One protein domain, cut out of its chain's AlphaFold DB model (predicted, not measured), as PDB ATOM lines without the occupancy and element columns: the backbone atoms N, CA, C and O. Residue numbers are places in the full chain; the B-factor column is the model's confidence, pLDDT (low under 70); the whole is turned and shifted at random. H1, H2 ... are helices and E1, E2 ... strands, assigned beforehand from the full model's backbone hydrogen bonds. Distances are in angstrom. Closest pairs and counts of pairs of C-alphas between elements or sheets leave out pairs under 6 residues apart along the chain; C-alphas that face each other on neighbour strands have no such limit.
ATOM      1  N   GLY A   6      80.135 203.372 228.989       89.31
ATOM      2  CA  GLY A   6      81.340 203.914 228.356       89.31
ATOM      3  C   GLY A   6      81.672 203.208 227.040       89.31
ATOM      4  O   GLY A   6      81.488 201.999 226.918       89.31
ATOM      5  N   GLY A   7      82.202 203.945 226.064       91.12
ATOM      6  CA  GLY A   7      82.785 203.392 224.839       91.12
ATOM      7  C   GLY A   7      84.209 203.910 224.673       91.12
ATOM      8  O   GLY A   7      84.407 205.119 224.582       91.12
ATOM      9  N   VAL A   8      85.200 203.019 224.673       90.12
ATOM     10  CA  VAL A   8      86.626 203.388 224.627       90.12
ATOM     11  C   VAL A   8      87.406 202.498 223.666       90.12
ATOM     12  O   VAL A   8      86.961 201.418 223.276       90.12
ATOM     13  N   THR A   9      88.602 202.937 223.281       90.44
ATOM     14  CA  THR A   9      89.529 202.113 222.496       90.44
ATOM     15  C   THR A   9      89.992 200.892 223.304       90.44
ATOM     16  O   THR A   9      89.888 200.858 224.531       90.44
ATOM     17  N   ALA A  10      90.517 199.866 222.623       85.81
ATOM     18  CA  ALA A  10      90.975 198.637 223.287       85.81
ATOM     19  C   ALA A  10      92.052 198.906 224.358       85.81
ATOM     20  O   ALA A  10      92.077 198.245 225.391       85.81
ATOM     21  N   VAL A  11      92.913 199.902 224.122       88.12
ATOM     22  CA  VAL A  11      94.022 200.258 225.023       88.12
ATOM     23  C   VAL A  11      93.555 200.964 226.294       88.12
ATOM     24  O   VAL A  11      94.127 200.731 227.351       88.12
ATOM     25  N   SER A  12      92.481 201.754 226.215       89.88
ATOM     26  CA  SER A  12      91.901 202.454 227.369       89.88
ATOM     27  C   SER A  12      90.846 201.620 228.104       89.88
ATOM     28  O   SER A  12      90.316 202.049 229.124       89.88
ATOM     29  N   GLY A  13      90.527 200.415 227.617       89.00
ATOM     30  CA  GLY A  13      89.603 199.491 228.282       89.00
ATOM     31  C   GLY A  13      89.997 199.181 229.731       89.00
ATOM     32  O   GLY A  13      89.177 199.382 230.628       89.00
ATOM     33  N   PRO A  14      91.247 198.747 229.986       88.88
ATOM     34  CA  PRO A  14      91.719 198.436 231.332       88.88
ATOM     35  C   PRO A  14      91.616 199.599 232.321       88.88
ATOM     36  O   PRO A  14      91.286 199.393 233.486       88.88
ATOM     37  N   GLU A  15      91.843 200.820 231.842       89.88
ATOM     38  CA  GLU A  15      91.780 202.048 232.643       89.88
ATOM     39  C   GLU A  15      90.354 202.362 233.117       89.88
ATOM     40  O   GLU A  15      90.173 203.071 234.106       89.88
ATOM     41  N   MET A  16      89.337 201.813 232.445       88.56
ATOM     42  CA  MET A  16      87.929 202.040 232.765       88.56
ATOM     43  C   MET A  16      87.341 201.000 233.733       88.56
ATOM     44  O   MET A  16      86.274 201.238 234.302       88.56
ATOM     45  N   TYR A  17      88.026 199.877 233.986       89.25
ATOM     46  CA  TYR A  17      87.555 198.856 234.936       89.25
ATOM     47  C   TYR A  17      87.297 199.377 236.359       89.25
ATOM     48  O   TYR A  17      86.285 198.968 236.931       89.25
ATOM     49  N   PRO A  18      88.110 200.290 236.932       92.00
ATOM     50  CA  PRO A  18      87.829 200.852 238.251       92.00
ATOM     51  C   PRO A  18      86.461 201.539 238.332       92.00
ATOM     52  O   PRO A  18      85.781 201.421 239.347       92.00
ATOM     53  N   TYR A  19      86.016 202.192 237.251       88.88
ATOM     54  CA  TYR A  19      84.712 202.861 237.196       88.88
ATOM     55  C   TYR A  19      83.545 201.875 237.076       88.88
ATOM     56  O   TYR A  19      82.447 202.156 237.554       88.88
ATOM     57  N   ILE A  20      83.766 200.706 236.464       88.69
ATOM     58  CA  ILE A  20      82.782 199.615 236.476       88.69
ATOM     59  C   ILE A  20      82.683 199.025 237.888       88.69
ATOM     60  O   ILE A  20      81.590 198.818 238.406       88.69
ATOM     61  N   GLN A  21      83.827 198.796 238.537       89.31
ATOM     62  CA  GLN A  21      83.892 198.222 239.883       89.31
ATOM     63  C   GLN A  21      83.302 199.145 240.954       89.31
ATOM     64  O   GLN A  21      82.678 198.663 241.896       89.31
ATOM     65  N   SER A  22      83.461 200.462 240.807       91.12
ATOM     66  CA  SER A  22      82.865 201.458 241.703       91.12
ATOM     67  C   SER A  22      81.369 201.694 241.453       91.12
ATOM     68  O   SER A  22      80.744 202.463 242.182       91.12
ATOM     69  N   GLY A  23      80.779 201.062 240.428       86.38
ATOM     70  CA  GLY A  23      79.382 201.258 240.035       86.38
ATOM     71  C   GLY A  23      79.105 202.592 239.333       86.38
ATOM     72  O   GLY A  23      77.944 202.955 239.142       86.38
ATOM     73  N   GLN A  24      80.148 203.330 238.944       89.38
ATOM     74  CA  GLN A  24      80.021 204.578 238.185       89.38
ATOM     75  C   GLN A  24      79.702 204.329 236.704       89.38
ATOM     76  O   GLN A  24      79.032 205.151 236.080       89.38
ATOM     77  N   LEU A  25      80.149 203.197 236.152       91.06
ATOM     78  CA  LEU A  25      79.797 202.720 234.815       91.06
ATOM     79  C   LEU A  25      79.025 201.406 234.908       91.06
ATOM     80  O   LEU A  25      79.461 200.466 235.565       91.06
ATOM     81  N   VAL A  26      77.902 201.322 234.195       89.88
ATOM     82  CA  VAL A  26      77.081 200.095 234.142       89.88
ATOM     83  C   VAL A  26      77.538 199.119 233.056       89.88
ATOM     84  O   VAL A  26      77.158 197.954 233.070       89.88
ATOM     85  N   GLY A  27      78.347 199.586 232.108       87.31
ATOM     86  CA  GLY A  27      78.852 198.781 231.002       87.31
ATOM     87  C   GLY A  27      79.934 199.511 230.216       87.31
ATOM     88  O   GLY A  27      80.015 200.742 230.246       87.31
ATOM     89  N   LEU A  28      80.769 198.741 229.517       91.19
ATOM     90  CA  LEU A  28      81.898 199.255 228.750       91.19
ATOM     91  C   LEU A  28      82.028 198.520 227.415       91.19
ATOM     92  O   LEU A  28      82.257 197.315 227.381       91.19
ATOM     93  N   LEU A  29      81.957 199.266 226.317       91.19
ATOM     94  CA  LEU A  29      82.311 198.790 224.985       91.19
ATOM     95  C   LEU A  29      83.773 199.154 224.714       91.19
ATOM     96  O   LEU A  29      84.081 200.285 224.339       91.19
ATOM     97  N   SER A  30      84.682 198.203 224.941       90.19
ATOM     98  CA  SER A  30      86.117 198.410 224.712       90.19
ATOM     99  C   SER A  30      86.581 197.806 223.386       90.19
ATOM    100  O   SER A  30      86.642 196.584 223.223       90.19
ATOM    101  N   GLY A  31      86.954 198.677 222.447       89.62
ATOM    102  CA  GLY A  31      87.597 198.322 221.183       89.62
ATOM    103  C   GLY A  31      86.881 197.226 220.385       89.62
ATOM    104  O   GLY A  31      85.654 197.148 220.355       89.62
ATOM    105  N   MET A  32      87.672 196.368 219.731       89.25
ATOM    106  CA  MET A  32      87.164 195.285 218.878       89.25
ATOM    107  C   MET A  32      86.396 194.219 219.667       89.25
ATOM    108  O   MET A  32      85.388 193.721 219.180       89.25
ATOM    109  N   LYS A  33      86.832 193.905 220.895       87.75
ATOM    110  CA  LYS A  33      86.153 192.929 221.757       87.75
ATOM    111  C   LYS A  33      84.752 193.406 222.145       87.75
ATOM    112  O   LYS A  33      83.794 192.668 221.961       87.75
ATOM    113  N   GLY A  34      84.623 194.652 222.606       89.00
ATOM    114  CA  GLY A  34      83.326 195.243 222.944       89.00
ATOM    115  C   GLY A  34      82.403 195.354 221.730       89.00
ATOM    116  O   GLY A  34      81.216 195.059 221.834       89.00
ATOM    117  N   ALA A  35      82.945 195.704 220.559       89.25
ATOM    118  CA  ALA A  35      82.183 195.694 219.313       89.25
ATOM    119  C   ALA A  35      81.691 194.282 218.944       89.25
ATOM    120  O   ALA A  35      80.534 194.121 218.567       89.25
ATOM    121  N   ALA A  36      82.532 193.256 219.096       90.19
ATOM    122  CA  ALA A  36      82.167 191.869 218.819       90.19
ATOM    123  C   ALA A  36      81.093 191.336 219.778       90.19
ATOM    124  O   ALA A  36      80.136 190.704 219.338       90.19
ATOM    125  N   GLU A  37      81.224 191.606 221.079       88.81
ATOM    126  CA  GLU A  37      80.219 191.240 222.085       88.81
ATOM    127  C   GLU A  37      78.886 191.951 221.808       88.81
ATOM    128  O   GLU A  37      77.827 191.332 221.891       88.81
ATOM    129  N   TYR A  38      78.922 193.216 221.381       89.81
ATOM    130  CA  TYR A  38      77.726 193.948 220.961       89.81
ATOM    131  C   TYR A  38      77.075 193.351 219.701       89.81
ATOM    132  O   TYR A  38      75.862 193.150 219.670       89.81
ATOM    133  N   GLU A  39      77.862 193.016 218.675       91.06
ATOM    134  CA  GLU A  39      77.379 192.342 217.459       91.06
ATOM    135  C   GLU A  39      76.715 190.989 217.776       91.06
ATOM    136  O   GLU A  39      75.667 190.672 217.205       91.06
ATOM    137  N   GLN A  40      77.276 190.217 218.716       89.50
ATOM    138  CA  GLN A  40      76.669 188.972 219.206       89.50
ATOM    139  C   GLN A  40      75.348 189.229 219.937       89.50
ATOM    140  O   GLN A  40      74.360 188.553 219.651       89.50
ATOM    141  N   LEU A  41      75.307 190.216 220.838       89.75
ATOM    142  CA  LEU A  41      74.103 190.570 221.600       89.75
ATOM    143  C   LEU A  41      72.950 191.021 220.697       89.75
ATOM    144  O   LEU A  41      71.793 190.712 220.972       89.75
ATOM    145  N   VAL A  42      73.253 191.730 219.608       93.50
ATOM    146  CA  VAL A  42      72.257 192.206 218.630       93.50
ATOM    147  C   VAL A  42      71.955 191.148 217.551       93.50
ATOM    148  O   VAL A  42      71.077 191.351 216.709       93.50
ATOM    149  N   GLY A  43      72.646 190.002 217.562       90.12
ATOM    150  CA  GLY A  43      72.452 188.914 216.597       90.12
ATOM    151  C   GLY A  43      72.856 189.277 215.166       90.12
ATOM    152  O   GLY A  43      72.371 188.672 214.210       90.12
ATOM    153  N   LYS A  44      73.714 190.288 215.000       91.31
ATOM    154  CA  LYS A  44      74.175 190.791 213.701       91.31
ATOM    155  C   LYS A  44      75.699 190.701 213.649       91.31
ATOM    156  O   LYS A  44      76.363 191.689 213.959       91.31
ATOM    157  N   PRO A  45      76.253 189.529 213.293       84.94
ATOM    158  CA  PRO A  45      77.694 189.363 213.185       84.94
ATOM    159  C   PRO A  45      78.252 190.299 212.111       84.94
ATOM    160  O   PRO A  45      77.698 190.397 211.014       84.94
ATOM    161  N   GLY A  46      79.350 190.977 212.424       86.94
ATOM    162  CA  GLY A  46      79.985 191.940 211.539       86.94
ATOM    163  C   GLY A  46      81.507 191.890 211.623       86.94
ATOM    164  O   GLY A  46      82.134 190.827 211.733       86.94
ATOM    165  N   LEU A  47      82.115 193.068 211.498       85.44
ATOM    166  CA  LEU A  47      83.567 193.221 211.455       85.44
ATOM    167  C   LEU A  47      84.204 192.984 212.828       85.44
ATOM    168  O   LEU A  47      85.325 192.480 212.887       85.44
ATOM    169  N   GLY A  48      83.503 193.306 213.921       83.81
ATOM    170  CA  GLY A  48      83.996 193.081 215.279       83.81
ATOM    171  C   GLY A  48      84.205 191.595 215.557       83.81
ATOM    172  O   GLY A  48      85.292 191.176 215.960       83.81
ATOM    173  N   LEU A  49      83.188 190.784 215.267       86.44
ATOM    174  CA  LEU A  49      83.225 189.339 215.465       86.44
ATOM    175  C   LEU A  49      84.273 188.662 214.575       86.44
ATOM    176  O   LEU A  49      85.042 187.824 215.047       86.44
ATOM    177  N   SER A  50      84.340 189.060 213.305       85.06
ATOM    178  CA  SER A  50      85.319 188.521 212.352       85.06
ATOM    179  C   SER A  50      86.759 188.874 212.752       85.06
ATOM    180  O   SER A  50      87.660 188.040 212.655       85.06
ATOM    181  N   GLY A  51      86.978 190.090 213.260       85.25
ATOM    182  CA  GLY A  51      88.282 190.546 213.737       85.25
ATOM    183  C   GLY A  51      88.793 189.774 214.959       85.25
ATOM    184  O   GLY A  51      89.993 189.500 215.046       85.25
ATOM    185  N   MET A  52      87.906 189.335 215.862       87.50
ATOM    186  CA  MET A  52      88.301 188.508 217.014       87.50
ATOM    187  C   MET A  52      88.886 187.152 216.606       87.50
ATOM    188  O   MET A  52      89.818 186.661 217.252       87.50
ATOM    189  N   VAL A  53      88.380 186.552 215.522       83.81
ATOM    190  CA  VAL A  53      88.924 185.294 214.992       83.81
ATOM    191  C   VAL A  53      90.372 185.505 214.551       83.81
ATOM    192  O   VAL A  53      91.260 184.777 214.992       83.81
ATOM    193  N   ALA A  54      90.636 186.552 213.763       86.00
ATOM    194  CA  ALA A  54      91.988 186.882 213.316       86.00
ATOM    195  C   ALA A  54      92.939 187.154 214.495       86.00
ATOM    196  O   ALA A  54      94.047 186.612 214.531       86.00
ATOM    197  N   GLN A  55      92.500 187.930 215.494       87.06
ATOM    198  CA  GLN A  55      93.307 188.235 216.680       87.06
ATOM    199  C   GLN A  55      93.680 186.963 217.463       87.06
ATOM    200  O   GLN A  55      94.831 186.813 217.876       87.06
ATOM    201  N   SER A  56      92.751 186.013 217.606       87.94
ATOM    202  CA  SER A  56      92.990 184.746 218.313       87.94
ATOM    203  C   SER A  56      94.062 183.889 217.631       87.94
ATOM    204  O   SER A  56      94.978 183.403 218.297       87.94
ATOM    205  N   TYR A  57      94.012 183.758 216.299       92.81
ATOM    206  CA  TYR A  57      95.031 183.024 215.536       92.81
ATOM    207  C   TYR A  57      96.417 183.665 215.647       92.81
ATOM    208  O   TYR A  57      97.407 182.959 215.851       92.81
ATOM    209  N   VAL A  58      96.495 184.997 215.564       94.25
ATOM    210  CA  VAL A  58      97.764 185.725 215.707       94.25
ATOM    211  C   VAL A  58      98.362 185.513 217.097       94.25
ATOM    212  O   VAL A  58      99.556 185.239 217.202       94.25
ATOM    213  N   HIS A  59      97.555 185.568 218.161       93.94
ATOM    214  CA  HIS A  59      98.056 185.313 219.515       93.94
ATOM    215  C   HIS A  59      98.634 183.907 219.671       93.94
ATOM    216  O   HIS A  59      99.720 183.758 220.232       93.94
ATOM    217  N   VAL A  60      97.961 182.884 219.139       95.69
ATOM    218  CA  VAL A  60      98.479 181.508 219.160       95.69
ATOM    219  C   VAL A  60      99.786 181.405 218.371       95.69
ATOM    220  O   VAL A  60     100.749 180.816 218.860       95.69
ATOM    221  N   MET A  61      99.863 182.026 217.192       96.88
ATOM    222  CA  MET A  61     101.071 182.025 216.364       96.88
ATOM    223  C   MET A  61     102.271 182.652 217.089       96.88
ATOM    224  O   MET A  61     103.365 182.090 217.072       96.88
ATOM    225  N   VAL A  62     102.066 183.779 217.781       96.81
ATOM    226  CA  VAL A  62     103.114 184.429 218.586       96.81
ATOM    227  C   VAL A  62     103.597 183.507 219.708       96.81
ATOM    228  O   VAL A  62     104.804 183.364 219.895       96.81
ATOM    229  N   VAL A  63     102.687 182.835 220.419       97.12
ATOM    230  CA  VAL A  63     103.053 181.868 221.470       97.12
ATOM    231  C   VAL A  63     103.890 180.720 220.897       97.12
ATOM    232  O   VAL A  63     104.918 180.371 221.475       97.12
ATOM    233  N   VAL A  64     103.506 180.171 219.741       97.56
ATOM    234  CA  VAL A  64     104.270 179.110 219.063       97.56
ATOM    235  C   VAL A  64     105.681 179.580 218.709       97.56
ATOM    236  O   VAL A  64     106.644 178.864 218.986       97.56
ATOM    237  N   PHE A  65     105.836 180.790 218.165       97.50
ATOM    238  CA  PHE A  65     107.163 181.333 217.856       97.50
ATOM    239  C   PHE A  65     108.016 181.574 219.101       97.50
ATOM    240  O   PHE A  65     109.212 181.283 219.072       97.50
ATOM    241  N   ILE A  66     107.424 182.032 220.206       96.88
ATOM    242  CA  ILE A  66     108.136 182.180 221.483       96.88
ATOM    243  C   ILE A  66     108.629 180.815 221.983       96.88
ATOM    244  O   ILE A  66     109.775 180.697 222.415       96.88
ATOM    245  N   LEU A  67     107.799 179.771 221.917       97.44
ATOM    246  CA  LEU A  67     108.200 178.422 222.329       97.44
ATOM    247  C   LEU A  67     109.314 177.871 221.436       97.44
ATOM    248  O   LEU A  67     110.315 177.377 221.953       97.44
ATOM    249  N   PHE A  68     109.184 178.014 220.117       97.12
ATOM    250  CA  PHE A  68     110.214 177.607 219.163       97.12
ATOM    251  C   PHE A  68     111.551 178.315 219.431       97.12
ATOM    252  O   PHE A  68     112.581 177.653 219.551       97.12
ATOM    253  N   ALA A  69     111.534 179.639 219.610       95.94
ATOM    254  CA  ALA A  69     112.729 180.424 219.913       95.94
ATOM    255  C   ALA A  69     113.400 179.976 221.220       95.94
ATOM    256  O   ALA A  69     114.620 179.829 221.270       95.94
ATOM    257  N   ASN A  70     112.615 179.695 222.266       96.50
ATOM    258  CA  ASN A  70     113.142 179.189 223.534       96.50
ATOM    259  C   ASN A  70     113.770 177.794 223.397       96.50
ATOM    260  O   ASN A  70     114.818 177.538 223.990       96.50
ATOM    261  N   VAL A  71     113.163 176.899 222.611       95.88
ATOM    262  CA  VAL A  71     113.711 175.558 222.348       95.88
ATOM    263  C   VAL A  71     115.049 175.660 221.618       95.88
ATOM    264  O   VAL A  71     116.029 175.067 222.070       95.88
ATOM    265  N   VAL A  72     115.118 176.447 220.538       95.38
ATOM    266  CA  VAL A  72     116.359 176.671 219.777       95.38
ATOM    267  C   VAL A  72     117.445 177.270 220.672       95.38
ATOM    268  O   VAL A  72     118.547 176.727 220.740       95.38
ATOM    269  N   PHE A  73     117.113 178.309 221.444       94.00
ATOM    270  CA  PHE A  73     118.035 178.938 222.390       94.00
ATOM    271  C   PHE A  73     118.621 177.935 223.394       94.00
ATOM    272  O   PHE A  73     119.822 177.949 223.681       94.00
ATOM    273  N   PHE A  74     117.792 177.039 223.936       93.69
ATOM    274  CA  PHE A  74     118.243 176.065 224.926       93.69
ATOM    275  C   PHE A  74     119.101 174.948 224.312       93.69
ATOM    276  O   PHE A  74     120.042 174.472 224.955       93.69
ATOM    277  N   LEU A  75     118.812 174.550 223.069       92.44
ATOM    278  CA  LEU A  75     119.618 173.592 222.309       92.44
ATOM    279  C   LEU A  75     121.000 174.169 221.972       92.44
ATOM    280  O   LEU A  75     122.009 173.522 222.251       92.44
ATOM    281  N   GLU A  76     121.074 175.407 221.473       89.50
ATOM    282  CA  GLU A  76     122.352 176.084 221.202       89.50
ATOM    283  C   GLU A  76     123.181 176.285 222.475       89.50
ATOM    284  O   GLU A  76     124.398 176.079 222.479       89.50
ATOM    285  N   LYS A  77     122.533 176.632 223.593       82.94
ATOM    286  CA  LYS A  77     123.207 176.795 224.886       82.94
ATOM    287  C   LYS A  77     123.789 175.484 225.426       82.94
ATOM    288  O   LYS A  77     124.790 175.527 226.137       82.94
ATOM    289  N   ARG A  78     123.195 174.329 225.100       69.50
ATOM    290  CA  ARG A  78     123.729 173.002 225.459       69.50
ATOM    291  C   ARG A  78     124.907 172.565 224.584       69.50
ATOM    292  O   ARG A  78     125.738 171.827 225.088       69.50
ATOM    293  N   GLY A  79     124.990 173.020 223.332       66.44
ATOM    294  CA  GLY A  79     126.088 172.683 222.413       66.44
ATOM    295  C   GLY A  79     127.351 173.546 222.551       66.44
ATOM    296  O   GLY A  79     128.389 173.185 222.011       66.44
ATOM    297  N   LYS A  80     127.279 174.685 223.257       56.78
ATOM    298  CA  LYS A  80     128.427 175.578 223.544       56.78
ATOM    299  C   LYS A  80     129.098 175.331 224.911       56.78
ATOM    300  O   LYS A  80     129.947 176.126 225.312       56.78
ATOM    301  N   ARG A  81     128.699 174.281 225.632       48.72
ATOM    302  CA  ARG A  81     129.386 173.760 226.826       48.72
ATOM    303  C   ARG A  81     130.152 172.505 226.449       48.72
ATOM    304  O   ARG A  81     131.241 172.328 227.029       48.72
TER     305      ARG A  81
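Overview. This is residues 6 to 81 of the 81 residues of an uncharacterized protein of Euryarchaeota archaeon (UniProt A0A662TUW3). A small head, made of a two-strand parallel sheet, E1 and E2, and the short helices H1 and H2, sits at one end of a long helix, H3, whose residues 56 to 79 stick out as an arm. The 76 printed residues run E1, H1, E2, H2, H3, mostly helix. The whole is extended, radius of gyration of the C-alphas 19.3 A, spanning 59 by 31 by 14 A.

Arrangement. E1, residues 6 to 8, and E2, residues 27 to 30, are parallel neighbours; N 29 and O 6 are within hydrogen-bond range, 2.8 A. With H1, residues 13 to 21, between them they form a strand-helix-strand unit with a right-handed crossover. H2, residues 31 to 41, touches H3, residues 47 to 79, at residues 47 to 52 alone; the closest C-alphas, Ala 36 and Gly 48, are 4.2 A apart. They run opposite ways at a steep tilt of 50 degrees. Every O i to N i+4 pair is within hydrogen-bond range in H2, 27 of 29 in H3, 2 of 5 in H1, where 5 of 6 O i to N i+3 pairs are.

Along the chain. E1, 6.5 A, begins at C-alpha 6 (81.340, 203.914, 228.356). H1 measures 13.0 A, E2 9.6 A, H2 15.6 A. H3, 48.5 A, ends at C-alpha 79 (126.088, 172.683, 222.413).

Size, cuts and confidence. The farthest C-alphas, Val 42 and Arg 81, are 60.6 A apart. The printed part has no cut and no long link. Residues 78 to 81 have pLDDT under 70.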